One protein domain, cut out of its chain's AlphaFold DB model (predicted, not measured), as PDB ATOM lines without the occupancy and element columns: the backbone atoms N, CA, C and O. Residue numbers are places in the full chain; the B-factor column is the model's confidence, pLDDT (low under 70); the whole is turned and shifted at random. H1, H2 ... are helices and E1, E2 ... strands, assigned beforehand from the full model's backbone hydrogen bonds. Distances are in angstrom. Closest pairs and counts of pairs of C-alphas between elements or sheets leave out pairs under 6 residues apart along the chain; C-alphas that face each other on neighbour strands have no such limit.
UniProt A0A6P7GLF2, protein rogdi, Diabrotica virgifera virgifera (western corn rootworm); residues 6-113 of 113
ATOM      1  N   ASP A   6      -6.487 -52.638  -9.406       88.94
ATOM      2  CA  ASP A   6      -6.990 -53.026 -10.724       88.94
ATOM      3  C   ASP A   6      -7.743 -51.890 -11.422       88.94
ATOM      4  O   ASP A   6      -7.576 -51.683 -12.624       88.94
ATOM      5  N   GLU A   7      -8.535 -51.108 -10.683       92.25
ATOM      6  CA  GLU A   7      -9.223 -49.939 -11.237       92.25
ATOM      7  C   GLU A   7      -8.223 -48.869 -11.686       92.25
ATOM      8  O   GLU A   7      -8.370 -48.294 -12.767       92.25
ATOM      9  N   VAL A   8      -7.166 -48.642 -10.897       90.81
ATOM     10  CA  VAL A   8      -6.087 -47.708 -11.252       90.81
ATOM     11  C   VAL A   8      -5.369 -48.170 -12.519       90.81
ATOM     12  O   VAL A   8      -5.200 -47.377 -13.447       90.81
ATOM     13  N   LEU A   9      -5.001 -49.452 -12.609       93.06
ATOM     14  CA  LEU A   9      -4.349 -50.016 -13.794       93.06
ATOM     15  C   LEU A   9      -5.257 -49.988 -15.031       93.06
ATOM     16  O   LEU A   9      -4.779 -49.726 -16.139       93.06
ATOM     17  N   HIS A  10      -6.561 -50.206 -14.858       93.56
ATOM     18  CA  HIS A  10      -7.535 -50.104 -15.941       93.56
ATOM     19  C   HIS A  10      -7.631 -48.673 -16.487       93.56
ATOM     20  O   HIS A  10      -7.513 -48.454 -17.697       93.56
ATOM     21  N   VAL A  11      -7.783 -47.680 -15.602       95.38
ATOM     22  CA  VAL A  11      -7.804 -46.260 -15.984       95.38
ATOM     23  C   VAL A  11      -6.494 -45.870 -16.668       95.38
ATOM     24  O   VAL A  11      -6.516 -45.244 -17.730       95.38
ATOM     25  N   LEU A  12      -5.357 -46.293 -16.115       95.44
ATOM     26  CA  LEU A  12      -4.040 -46.038 -16.688       95.44
ATOM     27  C   LEU A  12      -3.913 -46.630 -18.095       95.44
ATOM     28  O   LEU A  12      -3.432 -45.951 -19.001       95.44
ATOM     29  N   GLY A  13      -4.418 -47.847 -18.316       95.50
ATOM     30  CA  GLY A  13      -4.485 -48.475 -19.637       95.50
ATOM     31  C   GLY A  13      -5.300 -47.662 -20.648       95.50
ATOM     32  O   GLY A  13      -4.865 -47.476 -21.789       95.50
ATOM     33  N   ASN A  14      -6.441 -47.108 -20.229       97.44
ATOM     34  CA  ASN A  14      -7.274 -46.251 -21.079       97.44
ATOM     35  C   ASN A  14      -6.566 -44.939 -21.457       97.44
ATOM     36  O   ASN A  14      -6.662 -44.489 -22.609       97.44
ATOM     37  N   ILE A  15      -5.825 -44.340 -20.519       97.56
ATOM     38  CA  ILE A  15      -5.013 -43.141 -20.765       97.56
ATOM     39  C   ILE A  15      -3.892 -43.463 -21.757       97.56
ATOM     40  O   ILE A  15      -3.762 -42.780 -22.773       97.56
ATOM     41  N   LEU A  16      -3.141 -44.544 -21.524       97.56
ATOM     42  CA  LEU A  16      -2.045 -45.000 -22.385       97.56
ATOM     43  C   LEU A  16      -2.530 -45.235 -23.822       97.56
ATOM     44  O   LEU A  16      -1.948 -44.723 -24.781       97.56
ATOM     45  N   GLY A  17      -3.665 -45.926 -23.971       97.94
ATOM     46  CA  GLY A  17      -4.306 -46.135 -25.267       97.94
ATOM     47  C   GLY A  17      -4.719 -44.827 -25.947       97.94
ATOM     48  O   GLY A  17      -4.553 -44.677 -27.159       97.94
ATOM     49  N   SER A  18      -5.222 -43.853 -25.188       98.31
ATOM     50  CA  SER A  18      -5.633 -42.549 -25.723       98.31
ATOM     51  C   SER A  18      -4.443 -41.703 -26.177       98.31
ATOM     52  O   SER A  18      -4.472 -41.174 -27.289       98.31
ATOM     53  N   LEU A  19      -3.371 -41.641 -25.382       98.38
ATOM     54  CA  LEU A  19      -2.128 -40.949 -25.735       98.38
ATOM     55  C   LEU A  19      -1.482 -41.560 -26.985       98.38
ATOM     56  O   LEU A  19      -1.080 -40.838 -27.899       98.38
ATOM     57  N   GLN A  20      -1.453 -42.893 -27.078       98.06
ATOM     58  CA  GLN A  20      -0.896 -43.598 -28.233       98.06
ATOM     59  C   GLN A  20      -1.703 -43.338 -29.510       98.06
ATOM     60  O   GLN A  20      -1.120 -43.129 -30.581       98.06
ATOM     61  N   ARG A  21      -3.041 -43.312 -29.416       97.44
ATOM     62  CA  ARG A  21      -3.913 -42.939 -30.540       97.44
ATOM     63  C   ARG A  21      -3.701 -41.483 -30.950       97.44
ATOM     64  O   ARG A  21      -3.577 -41.224 -32.145       97.44
ATOM     65  N   GLY A  22      -3.597 -40.562 -29.988       97.19
ATOM     66  CA  GLY A  22      -3.286 -39.152 -30.236       97.19
ATOM     67  C   GLY A  22      -1.975 -38.989 -31.005       97.19
ATOM     68  O   GLY A  22      -1.968 -38.430 -32.102       97.19
ATOM     69  N   ARG A  23      -0.890 -39.591 -30.506       97.44
ATOM     70  CA  ARG A  23       0.431 -39.572 -31.157       97.44
ATOM     71  C   ARG A  23       0.393 -40.151 -32.569       97.44
ATOM     72  O   ARG A  23       0.853 -39.519 -33.518       97.44
ATOM     73  N   THR A  24      -0.181 -41.343 -32.721       96.62
ATOM     74  CA  THR A  24      -0.264 -42.030 -34.021       96.62
ATOM     75  C   THR A  24      -1.088 -41.232 -35.028       96.62
ATOM     76  O   THR A  24      -0.729 -41.197 -36.199       96.62
ATOM     77  N   SER A  25      -2.145 -40.540 -34.586       95.38
ATOM     78  CA  SER A  25      -2.994 -39.734 -35.471       95.38
ATOM     79  C   SER A  25      -2.286 -38.534 -36.104       95.38
ATOM     80  O   SER A  25      -2.708 -38.084 -37.166       95.38
ATOM     81  N   LEU A  26      -1.214 -38.039 -35.475       95.38
ATOM     82  CA  LEU A  26      -0.376 -36.968 -36.015       95.38
ATOM     83  C   LEU A  26       0.760 -37.519 -36.882       95.38
ATOM     84  O   LEU A  26       1.082 -36.939 -37.911       95.38
ATOM     85  N   ILE A  27       1.372 -38.642 -36.492       94.25
ATOM     86  CA  ILE A  27       2.506 -39.238 -37.219       94.25
ATOM     87  C   ILE A  27       2.056 -39.914 -38.520       94.25
ATOM     88  O   ILE A  27       2.753 -39.821 -39.529       94.25
ATOM     89  N   VAL A  28       0.912 -40.605 -38.496       91.62
ATOM     90  CA  VAL A  28       0.406 -41.389 -39.626       91.62
ATOM     91  C   VAL A  28      -0.697 -40.601 -40.338       91.62
ATOM     92  O   VAL A  28      -1.824 -40.541 -39.836       91.62
ATOM     93  N   PRO A  29      -0.420 -40.012 -41.514       86.31
ATOM     94  CA  PRO A  29      -1.424 -39.260 -42.246       86.31
ATOM     95  C   PRO A  29      -2.557 -40.176 -42.713       86.31
ATOM     96  O   PRO A  29      -2.340 -41.281 -43.221       86.31
ATOM     97  N   ARG A  30      -3.796 -39.698 -42.579       84.81
ATOM     98  CA  ARG A  30      -4.968 -40.392 -43.122       84.81
ATOM     99  C   ARG A  30      -4.989 -40.233 -44.636       84.81
ATOM    100  O   ARG A  30      -5.282 -39.153 -45.144       84.81
ATOM    101  N   LYS A  31      -4.706 -41.322 -45.350       80.25
ATOM    102  CA  LYS A  31      -4.857 -41.375 -46.806       80.25
ATOM    103  C   LYS A  31      -6.333 -41.210 -47.174       80.25
ATOM    104  O   LYS A  31      -7.200 -41.809 -46.544       80.25
ATOM    105  N   LYS A  32      -6.600 -40.403 -48.194       87.00
ATOM    106  CA  LYS A  32      -7.921 -40.235 -48.807       87.00
ATOM    107  C   LYS A  32      -7.838 -40.691 -50.253       87.00
ATOM    108  O   LYS A  32      -6.807 -40.482 -50.892       87.00
ATOM    109  N   THR A  33      -8.898 -41.310 -50.757       87.94
ATOM    110  CA  THR A  33      -8.981 -41.608 -52.189       87.94
ATOM    111  C   THR A  33      -9.196 -40.313 -52.970       87.94
ATOM    112  O   THR A  33      -9.682 -39.324 -52.420       87.94
ATOM    113  N   ILE A  34      -8.874 -40.306 -54.266       84.81
ATOM    114  CA  ILE A  34      -9.155 -39.154 -55.137       84.81
ATOM    115  C   ILE A  34     -10.645 -38.797 -55.110       84.81
ATOM    116  O   ILE A  34     -11.003 -37.629 -54.986       84.81
ATOM    117  N   TYR A  35     -11.518 -39.805 -55.129       87.38
ATOM    118  CA  TYR A  35     -12.961 -39.610 -55.023       87.38
ATOM    119  C   TYR A  35     -13.364 -38.875 -53.733       87.38
ATOM    120  O   TYR A  35     -14.182 -37.952 -53.770       87.38
ATOM    121  N   ASP A  36     -12.748 -39.227 -52.600       91.38
ATOM    122  CA  ASP A  36     -12.980 -38.541 -51.325       91.38
ATOM    123  C   ASP A  36     -12.477 -37.095 -51.352       91.38
ATOM    124  O   ASP A  36     -13.114 -36.208 -50.777       91.38
ATOM    125  N   LEU A  37     -11.335 -36.845 -52.009       90.06
ATOM    126  CA  LEU A  37     -10.776 -35.502 -52.162       90.06
ATOM    127  C   LEU A  37     -11.721 -34.615 -52.971       90.06
ATOM    128  O   LEU A  37     -12.119 -33.565 -52.466       90.06
ATOM    129  N   LEU A  38     -12.161 -35.070 -54.147       88.56
ATOM    130  CA  LEU A  38     -13.078 -34.338 -55.032       88.56
ATOM    131  C   LEU A  38     -14.401 -33.975 -54.339       88.56
ATOM    132  O   LEU A  38     -14.950 -32.894 -54.542       88.56
ATOM    133  N   LYS A  39     -14.910 -34.845 -53.458       90.38
ATOM    134  CA  LYS A  39     -16.142 -34.586 -52.694       90.38
ATOM    135  C   LYS A  39     -15.943 -33.756 -51.425       90.38
ATOM    136  O   LYS A  39     -16.943 -33.350 -50.814       90.38
ATOM    137  N   SER A  40     -14.697 -33.518 -51.020       91.38
ATOM    138  CA  SER A  40     -14.360 -32.896 -49.742       91.38
ATOM    139  C   SER A  40     -14.800 -31.431 -49.656       91.38
ATOM    140  O   SER A  40     -14.883 -30.714 -50.652       91.38
ATOM    141  N   ARG A  41     -15.048 -30.958 -48.426       91.31
ATOM    142  CA  ARG A  41     -15.319 -29.536 -48.161       91.31
ATOM    143  C   ARG A  41     -14.167 -28.647 -48.638       91.31
ATOM    144  O   ARG A  41     -14.444 -27.589 -49.175       91.31
ATOM    145  N   ASN A  42     -12.922 -29.107 -48.487       89.69
ATOM    146  CA  ASN A  42     -11.727 -28.355 -48.873       89.69
ATOM    147  C   ASN A  42     -11.694 -28.050 -50.376       89.69
ATOM    148  O   ASN A  42     -11.345 -26.938 -50.742       89.69
ATOM    149  N   MET A  43     -12.098 -28.998 -51.232       90.94
ATOM    150  CA  MET A  43     -12.252 -28.743 -52.673       90.94
ATOM    151  C   MET A  43     -13.367 -27.729 -52.948       90.94
ATOM    152  O   MET A  43     -13.193 -26.801 -53.729       90.94
ATOM    153  N   LYS A  44     -14.516 -27.891 -52.279       90.06
ATOM    154  CA  LYS A  44     -15.724 -27.080 -52.507       90.06
ATOM    155  C   LYS A  44     -15.650 -25.661 -51.939       90.06
ATOM    156  O   LYS A  44     -16.465 -24.830 -52.316       90.06
ATOM    157  N   SER A  45     -14.740 -25.397 -51.001       92.19
ATOM    158  CA  SER A  45     -14.603 -24.094 -50.341       92.19
ATOM    159  C   SER A  45     -13.675 -23.121 -51.070       92.19
ATOM    160  O   SER A  45     -13.541 -21.986 -50.621       92.19
ATOM    161  N   LEU A  46     -12.997 -23.552 -52.137       90.38
ATOM    162  CA  LEU A  46     -12.106 -22.687 -52.910       90.38
ATOM    163  C   LEU A  46     -12.911 -21.695 -53.753       90.38
ATOM    164  O   LEU A  46     -13.896 -22.062 -54.394       90.38
ATOM    165  N   ALA A  47     -12.462 -20.442 -53.759       93.00
ATOM    166  CA  ALA A  47     -13.023 -19.369 -54.563       93.00
ATOM    167  C   ALA A  47     -11.871 -18.618 -55.266       93.00
ATOM    168  O   ALA A  47     -11.055 -18.007 -54.573       93.00
ATOM    169  N   PRO A  48     -11.783 -18.654 -56.611       92.81
ATOM    170  CA  PRO A  48     -12.656 -19.395 -57.531       92.81
ATOM    171  C   PRO A  48     -12.530 -20.926 -57.367       92.81
ATOM    172  O   PRO A  48     -11.537 -21.397 -56.804       92.81
ATOM    173  N   PRO A  49     -13.520 -21.711 -57.839       90.12
ATOM    174  CA  PRO A  49     -13.407 -23.164 -57.879       90.12
ATOM    175  C   PRO A  49     -12.158 -23.607 -58.647       90.12
ATOM    176  O   PRO A  49     -11.768 -22.979 -59.633       90.12
ATOM    177  N   LEU A  50     -11.538 -24.695 -58.190       88.19
ATOM    178  CA  LEU A  50     -10.396 -25.299 -58.874       88.19
ATOM    179  C   LEU A  50     -10.847 -25.978 -60.180       88.19
ATOM    180  O   LEU A  50     -12.004 -26.389 -60.292       88.19
ATOM    181  N   ALA A  51      -9.935 -26.112 -61.144       89.06
ATOM    182  CA  ALA A  51     -10.205 -26.816 -62.396       89.06
ATOM    183  C   ALA A  51     -10.562 -28.298 -62.157       89.06
ATOM    184  O   ALA A  51     -10.113 -28.907 -61.184       89.06
ATOM    185  N   GLU A  52     -11.387 -28.870 -63.038       85.62
ATOM    186  CA  GLU A  52     -11.930 -30.233 -62.887       85.62
ATOM    187  C   GLU A  52     -10.874 -31.335 -63.025       85.62
ATOM    188  O   GLU A  52     -11.088 -32.457 -62.571       85.62
ATOM    189  N   ASP A  53      -9.732 -31.010 -63.623       86.50
ATOM    190  CA  ASP A  53      -8.565 -31.871 -63.775       86.50
ATOM    191  C   ASP A  53      -7.591 -31.769 -62.589       86.50
ATOM    192  O   ASP A  53      -6.502 -32.340 -62.630       86.50
ATOM    193  N   LEU A  54      -7.975 -31.076 -61.513       87.94
ATOM    194  CA  LEU A  54      -7.172 -30.932 -60.307       87.94
ATOM    195  C   LEU A  54      -7.899 -31.469 -59.073       87.94
ATOM    196  O   LEU A  54      -9.081 -31.221 -58.838       87.94
ATOM    197  N   ALA A  55      -7.150 -32.146 -58.208       89.31
ATOM    198  CA  ALA A  55      -7.584 -32.451 -56.849       89.31
ATOM    199  C   ALA A  55      -6.538 -31.962 -55.851       89.31
ATOM    200  O   ALA A  55      -5.342 -32.037 -56.113       89.31
ATOM    201  N   ILE A  56      -6.966 -31.502 -54.678       89.69
ATOM    202  CA  ILE A  56      -6.044 -31.106 -53.612       89.69
ATOM    203  C   ILE A  56      -6.257 -31.911 -52.339       89.69
ATOM    204  O   ILE A  56      -7.369 -32.330 -52.010       89.69
ATOM    205  N   SER A  57      -5.175 -32.096 -51.592       90.44
ATOM    206  CA  SER A  57      -5.170 -32.726 -50.279       90.44
ATOM    207  C   SER A  57      -4.414 -31.862 -49.281       90.44
ATOM    208  O   SER A  57      -3.362 -31.311 -49.591       90.44
ATOM    209  N   PHE A  58      -4.956 -31.791 -48.068       91.88
ATOM    210  CA  PHE A  58      -4.279 -31.251 -46.896       91.88
ATOM    211  C   PHE A  58      -4.255 -32.330 -45.821       91.88
ATOM    212  O   PHE A  58      -5.302 -32.913 -45.506       91.88
ATOM    213  N   TYR A  59      -3.089 -32.575 -45.236       92.56
ATOM    214  CA  TYR A  59      -2.949 -33.478 -44.099       92.56
ATOM    215  C   TYR A  59      -1.814 -33.047 -43.177       92.56
ATOM    216  O   TYR A  59      -0.912 -32.312 -43.567       92.56
ATOM    217  N   ILE A  60      -1.874 -33.520 -41.935       94.88
ATOM    218  CA  ILE A  60      -0.780 -33.381 -40.979       94.88
ATOM    219  C   ILE A  60       0.101 -34.627 -41.054       94.88
ATOM    220  O   ILE A  60      -0.413 -35.746 -41.106       94.88
ATOM    221  N   GLN A  61       1.415 -34.424 -41.043       94.75
ATOM    222  CA  GLN A  61       2.407 -35.477 -40.872       94.75
ATOM    223  C   GLN A  61       3.433 -35.032 -39.831       94.75
ATOM    224  O   GLN A  61       4.234 -34.126 -40.061       94.75
ATOM    225  N   SER A  62       3.410 -35.680 -38.669       95.75
ATOM    226  CA  SER A  62       4.145 -35.262 -37.476       95.75
ATOM    227  C   SER A  62       3.783 -33.818 -37.093       95.75
ATOM    228  O   SER A  62       2.663 -33.560 -36.661       95.75
ATOM    229  N   HIS A  63       4.702 -32.876 -37.282       96.50
ATOM    230  CA  HIS A  63       4.541 -31.451 -36.998       96.50
ATOM    231  C   HIS A  63       4.464 -30.604 -38.275       96.50
ATOM    232  O   HIS A  63       4.712 -29.404 -38.232       96.50
ATOM    233  N   LYS A  64       4.164 -31.215 -39.424       96.06
ATOM    234  CA  LYS A  64       4.059 -30.512 -40.701       96.06
ATOM    235  C   LYS A  64       2.633 -30.534 -41.222       96.06
ATOM    236  O   LYS A  64       1.990 -31.583 -41.208       96.06
ATOM    237  N   LEU A  65       2.169 -29.392 -41.721       95.75
ATOM    238  CA  LEU A  65       1.022 -29.332 -42.618       95.75
ATOM    239  C   LEU A  65       1.535 -29.543 -44.037       95.75
ATOM    240  O   LEU A  65       2.408 -28.813 -44.500       95.75
ATOM    241  N   VAL A  66       0.990 -30.550 -44.706       93.94
ATOM    242  CA  VAL A  66       1.354 -30.918 -46.069       93.94
ATOM    243  C   VAL A  66       0.182 -30.625 -46.990       93.94
ATOM    244  O   VAL A  66      -0.956 -31.019 -46.716       93.94
ATOM    245  N   PHE A  67       0.481 -29.944 -48.087       92.56
ATOM    246  CA  PHE A  67      -0.405 -29.685 -49.206       92.56
ATOM    247  C   PHE A  67       0.086 -30.447 -50.435       92.56
ATOM    248  O   PHE A  67       1.268 -30.401 -50.780       92.56
ATOM    249  N   VAL A  68      -0.834 -31.129 -51.111       90.88
ATOM    250  CA  VAL A  68      -0.557 -31.870 -52.346       90.88
ATOM    251  C   VAL A  68      -1.610 -31.522 -53.379       90.88
ATOM    252  O   VAL A  68      -2.801 -31.509 -53.059       90.88
ATOM    253  N   MET A  69      -1.175 -31.290 -54.616       88.81
ATOM    254  CA  MET A  69      -2.046 -31.104 -55.773       88.81
ATOM    255  C   MET A  69      -1.860 -32.270 -56.747       88.81
ATOM    256  O   MET A  69      -0.743 -32.615 -57.118       88.81
ATOM    257  N   TYR A  70      -2.949 -32.896 -57.157       87.94
ATOM    258  CA  TYR A  70      -2.958 -34.005 -58.100       87.94
ATOM    259  C   TYR A  70      -3.470 -33.506 -59.442       87.94
ATOM    260  O   TYR A  70      -4.531 -32.882 -59.485       87.94
ATOM    261  N   HIS A  71      -2.747 -33.831 -60.512       84.75
ATOM    262  CA  HIS A  71      -3.226 -33.669 -61.878       84.75
ATOM    263  C   HIS A  71      -3.965 -34.940 -62.301       84.75
ATOM    264  O   HIS A  71      -3.438 -36.051 -62.220       84.75
ATOM    265  N   LEU A  72      -5.206 -34.778 -62.739       81.81
ATOM    266  CA  LEU A  72      -6.085 -35.865 -63.135       81.81
ATOM    267  C   LEU A  72      -5.923 -36.110 -64.652       81.81
ATOM    268  O   LEU A  72      -6.793 -35.765 -65.443       81.81
ATOM    269  N   MET A  73      -4.787 -36.668 -65.093       72.00
ATOM    270  CA  MET A  73      -4.564 -36.979 -66.516       72.00
ATOM    271  C   MET A  73      -5.411 -38.175 -66.996       72.00
ATOM    272  O   MET A  73      -5.483 -39.214 -66.343       72.00
ATOM    273  N   ASN A  74      -6.015 -38.051 -68.185       59.75
ATOM    274  CA  ASN A  74      -6.971 -39.016 -68.756       59.75
ATOM    275  C   ASN A  74      -6.333 -40.277 -69.394       59.75
ATOM    276  O   ASN A  74      -7.027 -41.090 -70.002       59.75
ATOM    277  N   ASN A  75      -5.019 -40.488 -69.274       50.53
ATOM    278  CA  ASN A  75      -4.379 -41.683 -69.827       50.53
ATOM    279  C   ASN A  75      -4.390 -42.826 -68.798       50.53
ATOM    280  O   ASN A  75      -3.483 -42.964 -67.985       50.53
ATOM    281  N   GLN A  76      -5.419 -43.677 -68.878       50.47
ATOM    282  CA  GLN A  76      -5.495 -45.003 -68.232       50.47
ATOM    283  C   GLN A  76      -5.714 -45.036 -66.706       50.47
ATOM    284  O   GLN A  76      -5.463 -46.056 -66.067       50.47
ATOM    285  N   GLY A  77      -6.237 -43.962 -66.104       52.09
ATOM    286  CA  GLY A  77      -6.661 -43.968 -64.694       52.09
ATOM    287  C   GLY A  77      -5.514 -43.978 -63.677       52.09
ATOM    288  O   GLY A  77      -5.762 -44.091 -62.474       52.09
ATOM    289  N   VAL A  78      -4.270 -43.829 -64.137       52.25
ATOM    290  CA  VAL A  78      -3.109 -43.621 -63.269       52.25
ATOM    291  C   VAL A  78      -2.979 -42.124 -63.014       52.25
ATOM    292  O   VAL A  78      -2.550 -41.357 -63.867       52.25
ATOM    293  N   MET A  79      -3.396 -41.715 -61.821       60.06
ATOM    294  CA  MET A  79      -3.255 -40.347 -61.332       60.06
ATOM    295  C   MET A  79      -1.854 -40.220 -60.732       60.06
ATOM    296  O   MET A  79      -1.595 -40.775 -59.660       60.06
ATOM    297  N   THR A  80      -0.934 -39.539 -61.411       59.62
ATOM    298  CA  THR A  80       0.385 -39.262 -60.840       59.62
ATOM    299  C   THR A  80       0.328 -37.962 -60.036       59.62
ATOM    300  O   THR A  80      -0.194 -36.950 -60.509       59.62
ATOM    301  N   PRO A  81       0.829 -37.946 -58.788       61.31
ATOM    302  CA  PRO A  81       1.195 -36.695 -58.152       61.31
ATOM    303  C   PRO A  81       2.403 -36.148 -58.915       61.31
ATOM    304  O   PRO A  81       3.543 -36.374 -58.532       61.31
ATOM    305  N   ASP A  82       2.153 -35.423 -60.001       59.47
ATOM    306  CA  ASP A  82       3.191 -34.669 -60.715       59.47
ATOM    307  C   ASP A  82       3.671 -33.448 -59.904       59.47
ATOM    308  O   ASP A  82       4.431 -32.616 -60.395       59.47
ATOM    309  N   SER A  83       3.258 -33.330 -58.637       60.16
ATOM    310  CA  SER A  83       3.635 -32.236 -57.756       60.16
ATOM    311  C   SER A  83       4.561 -32.688 -56.635       60.16
ATOM    312  O   SER A  83       4.348 -33.684 -55.936       60.16
ATOM    313  N   THR A  84       5.599 -31.885 -56.423       72.38
ATOM    314  CA  THR A  84       6.343 -31.876 -55.170       72.38
ATOM    315  C   THR A  84       5.399 -31.341 -54.087       72.38
ATOM    316  O   THR A  84       4.867 -30.239 -54.253       72.38
ATOM    317  N   PRO A  85       5.137 -32.090 -53.003       88.94
ATOM    318  CA  PRO A  85       4.268 -31.613 -51.936       88.94
ATOM    319  C   PRO A  85       4.839 -30.328 -51.328       88.94
ATOM    320  O   PRO A  85       6.040 -30.239 -51.069       88.94
ATOM    321  N   ALA A  86       3.976 -29.346 -51.074       92.81
ATOM    322  CA  ALA A  86       4.350 -28.174 -50.297       92.81
ATOM    323  C   ALA A  86       4.142 -28.488 -48.814       92.81
ATOM    324  O   ALA A  86       3.087 -28.985 -48.417       92.81
ATOM    325  N   GLU A  87       5.134 -28.197 -47.983       95.06
ATOM    326  CA  GLU A  87       5.070 -28.460 -46.549       95.06
ATOM    327  C   GLU A  87       5.471 -27.230 -45.739       95.06
ATOM    328  O   GLU A  87       6.396 -26.501 -46.093       95.06
ATOM    329  N   CYS A  88       4.778 -27.004 -44.625       96.56
ATOM    330  CA  CYS A  88       5.165 -26.005 -43.639       96.56
ATOM    331  C   CYS A  88       5.156 -26.596 -42.230       96.56
ATOM    332  O   CYS A  88       4.373 -27.493 -41.906       96.56
ATOM    333  N   SER A  89       6.059 -26.096 -41.388       97.25
ATOM    334  CA  SER A  89       6.104 -26.479 -39.980       97.25
ATOM    335  C   SER A  89       4.930 -25.861 -39.228       97.25
ATOM    336  O   SER A  89       4.586 -24.696 -39.423       97.25
ATOM    337  N   VAL A  90       4.348 -26.648 -38.333       97.75
ATOM    338  CA  VAL A  90       3.326 -26.255 -37.371       97.75
ATOM    339  C   VAL A  90       3.936 -26.491 -35.985       97.75
ATOM    340  O   VAL A  90       3.769 -27.571 -35.415       97.75
ATOM    341  N   PRO A  91       4.702 -25.525 -35.439       95.56
ATOM    342  CA  PRO A  91       5.597 -25.779 -34.307       95.56
ATOM    343  C   PRO A  91       4.898 -26.332 -33.061       95.56
ATOM    344  O   PRO A  91       5.417 -27.244 -32.422       95.56
ATOM    345  N   TRP A  92       3.681 -25.869 -32.767       98.00
ATOM    346  CA  TRP A  92       2.908 -26.333 -31.612       98.00
ATOM    347  C   TRP A  92       2.547 -27.826 -31.688       98.00
ATOM    348  O   TRP A  92       2.389 -28.476 -30.657       98.00
ATOM    349  N   LEU A  93       2.467 -28.421 -32.886       97.81
ATOM    350  CA  LEU A  93       2.255 -29.866 -33.016       97.81
ATOM    351  C   LEU A  93       3.467 -30.673 -32.549       97.81
ATOM    352  O   LEU A  93       3.303 -31.794 -32.067       97.81
ATOM    353  N   ASN A  94       4.674 -30.112 -32.651       96.62
ATOM    354  CA  ASN A  94       5.865 -30.754 -32.111       96.62
ATOM    355  C   ASN A  94       5.798 -30.826 -30.578       96.62
ATOM    356  O   ASN A  94       6.053 -31.879 -30.002       96.62
ATOM    357  N   GLU A  95       5.370 -29.744 -29.921       97.38
ATOM    358  CA  GLU A  95       5.145 -29.729 -28.469       97.38
ATOM    359  C   GLU A  95       4.088 -30.759 -28.056       97.38
ATOM    360  O   GLU A  95       4.306 -31.532 -27.125       97.38
ATOM    361  N   VAL A  96       2.981 -30.857 -28.798       98.06
ATOM    362  CA  VAL A  96       1.943 -31.876 -28.564       98.06
ATOM    363  C   VAL A  96       2.504 -33.300 -28.676       98.06
ATOM    364  O   VAL A  96       2.208 -34.147 -27.833       98.06
ATOM    365  N   LEU A  97       3.344 -33.584 -29.676       97.88
ATOM    366  CA  LEU A  97       3.994 -34.892 -29.832       97.88
ATOM    367  C   LEU A  97       4.950 -35.215 -28.676       97.88
ATOM    368  O   LEU A  97       4.994 -36.364 -28.216       97.88
ATOM    369  N   VAL A  98       5.691 -34.216 -28.193       97.94
ATOM    370  CA  VAL A  98       6.537 -34.345 -27.001       97.94
ATOM    371  C   VAL A  98       5.676 -34.654 -25.777       97.94
ATOM    372  O   VAL A  98       5.947 -35.635 -25.088       97.94
ATOM    373  N   LEU A  99       4.591 -33.910 -25.552       98.56
ATOM    374  CA  LEU A  99       3.670 -34.134 -24.433       98.56
ATOM    375  C   LEU A  99       3.029 -35.527 -24.476       98.56
ATOM    376  O   LEU A  99       2.957 -36.196 -23.446       98.56
ATOM    377  N   PHE A 100       2.630 -36.018 -25.655       98.50
ATOM    378  CA  PHE A 100       2.162 -37.398 -25.796       98.50
ATOM    379  C   PHE A 100       3.242 -38.414 -25.424       98.50
ATOM    380  O   PHE A 100       2.945 -39.400 -24.755       98.50
ATOM    381  N   THR A 101       4.489 -38.185 -25.836       97.94
ATOM    382  CA  THR A 101       5.608 -39.092 -25.543       97.94
ATOM    383  C   THR A 101       5.925 -39.126 -24.050       97.94
ATOM    384  O   THR A 101       6.034 -40.211 -23.482       97.94
ATOM    385  N   VAL A 102       5.991 -37.962 -23.403       98.38
ATOM    386  CA  VAL A 102       6.198 -37.851 -21.952       98.38
ATOM    387  C   VAL A 102       5.045 -38.510 -21.196       98.38
ATOM    388  O   VAL A 102       5.281 -39.327 -20.310       98.38
ATOM    389  N   GLY A 103       3.796 -38.231 -21.579       98.25
ATOM    390  CA  GLY A 103       2.625 -38.855 -20.963       98.25
ATOM    391  C   GLY A 103       2.647 -40.381 -21.073       98.25
ATOM    392  O   GLY A 103       2.373 -41.067 -20.091       98.25
ATOM    393  N   LEU A 104       3.025 -40.924 -22.237       98.19
ATOM    394  CA  LEU A 104       3.171 -42.370 -22.442       98.19
ATOM    395  C   LEU A 104       4.244 -42.967 -21.531       98.19
ATOM    396  O   LEU A 104       4.002 -43.997 -20.906       98.19
ATOM    397  N   GLN A 105       5.407 -42.318 -21.432       97.56
ATOM    398  CA  GLN A 105       6.506 -42.763 -20.572       97.56
ATOM    399  C   GLN A 105       6.104 -42.763 -19.096       97.56
ATOM    400  O   GLN A 105       6.323 -43.757 -18.409       97.56
ATOM    401  N   LEU A 106       5.471 -41.688 -18.620       97.19
ATOM    402  CA  LEU A 106       4.996 -41.590 -17.238       97.19
ATOM    403  C   LEU A 106       3.937 -42.653 -16.930       97.19
ATOM    404  O   LEU A 106       4.005 -43.301 -15.889       97.19
ATOM    405  N   CYS A 107       2.987 -42.877 -17.844       95.81
ATOM    406  CA  CYS A 107       1.975 -43.915 -17.656       95.81
ATOM    407  C   CYS A 107       2.595 -45.315 -17.618       95.81
ATOM    408  O   CYS A 107       2.180 -46.143 -16.816       95.81
ATOM    409  N   GLN A 108       3.601 -45.583 -18.454       94.25
ATOM    410  CA  GLN A 108       4.294 -46.867 -18.449       94.25
ATOM    411  C   GLN A 108       5.080 -47.076 -17.146       94.25
ATOM    412  O   GLN A 108       4.933 -48.113 -16.511       94.25
ATOM    413  N   GLN A 109       5.814 -46.062 -16.678       94.44
ATOM    414  CA  GLN A 109       6.534 -46.120 -15.400       94.44
ATOM    415  C   GLN A 109       5.613 -46.363 -14.200       94.44
ATOM    416  O   GLN A 109       6.009 -47.043 -13.260       94.44
ATOM    417  N   LEU A 110       4.403 -45.795 -14.206       91.94
ATOM    418  CA  LEU A 110       3.407 -46.037 -13.158       91.94
ATOM    419  C   LEU A 110       2.821 -47.449 -13.220       91.94
ATOM    420  O   LEU A 110       2.436 -47.975 -12.186       91.94
ATOM    421  N   LYS A 111       2.741 -48.044 -14.412       89.31
ATOM    422  CA  LYS A 111       2.252 -49.412 -14.608       89.31
ATOM    423  C   LYS A 111       3.281 -50.465 -14.181       89.31
ATOM    424  O   LYS A 111       2.889 -51.553 -13.779       89.31
ATOM    425  N   ASP A 112       4.567 -50.145 -14.316       88.69
ATOM    426  CA  ASP A 112       5.683 -51.046 -14.006       88.69
ATOM    427  C   ASP A 112       6.096 -51.020 -12.516       88.69
ATOM    428  O   ASP A 112       6.961 -51.798 -12.112       88.69
ATOM    429  N   LYS A 113       5.514 -50.117 -11.715       81.56
ATOM    430  CA  LYS A 113       5.687 -50.033 -10.256       81.56
ATOM    431  C   LYS A 113       4.628 -50.845  -9.525       81.56
ATOM    432  O   LYS A 113       4.997 -51.428  -8.484       81.56
TER     433      LYS A 113
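This is residues 6 to 113 of the 113 residues of the protein "protein rogdi" of Diabrotica virgifera virgifera (western corn rootworm) (UniProt A0A6P7GLF2). The domain is a long rod made of two parts set end to end: at one end the long helices H1 and H4 run side by side in opposite ways, and at the other a three-stranded sheet carries on the length, with the short helices H2 and H3 packed on its E1 side. Residues 44 to 50 stick out from the sheet end. The printed part has 108 residues with four named helices and three named strands, in the order H1 H2 H3 E1 E2 E3 H4; the sheet runs E1, E2, E3, antiparallel throughout, and the class is mixed, helices and strands. It is only just loose, close to extended, with a radius of gyration of the C-alphas of 19.4 A and spans of 61 by 26 by 24 A.

H1 is residues 6 to 27, 31.3 A long, with C-alpha 6 at (-6.990, -53.026, -10.724). H2 is residues 34 to 39, 8.7 A, and H3 residues 41 to 44, 5.0 A. E1, residues 54 to 61, is 22.1 A long and begins with C-alpha 54 at (-7.172, -30.932, -60.307). E2 is residues 64 to 71, 22.6 A, and E3 residues 86 to 89, 10.6 A. H4, residues 91 to 111, is 30.9 A long, with C-alpha 111 at (2.252, -49.412, -14.608).

H1 and H4 touch at a shallow tilt of 26 degrees, opposite ways; their closest C-alphas are those of Leu 19 and Phe 100, 5.6 A apart. H1 only grazes the sheet with residues 24 to 27, and H4 with residues 91 to 94. H2 is on the sheet at a height of 7.8 A, over E1 and across the strands, at 80 degrees to E1 on the local plane; the closest C-alphas are those of Leu 38 and Ala 55, 6.1 A. H3 only grazes the sheet with residues 42 to 43. E1 to E3 form a meander, each strand the antiparallel neighbour of the one before. In the hairpin E1 and E2, N 57 and O 68 are 2.9 A apart, within hydrogen-bond range; in the hairpin E2 and E3, N 67 and O 86 are 2.8 A apart, also within range. In H1 and H2 every O i to N i+4 pair is within hydrogen-bond range, in H4 16 of 17 are, and H3 is too short for such a pair.

The C-alphas of Asn 75 and Lys 113, the two farthest apart, are 61.0 A from each other. The printed part has no cut. The link E2 to E3, 14 residues, is long. Residues 74 to 83 have pLDDT under 70; the mean of the printed part is 89.2.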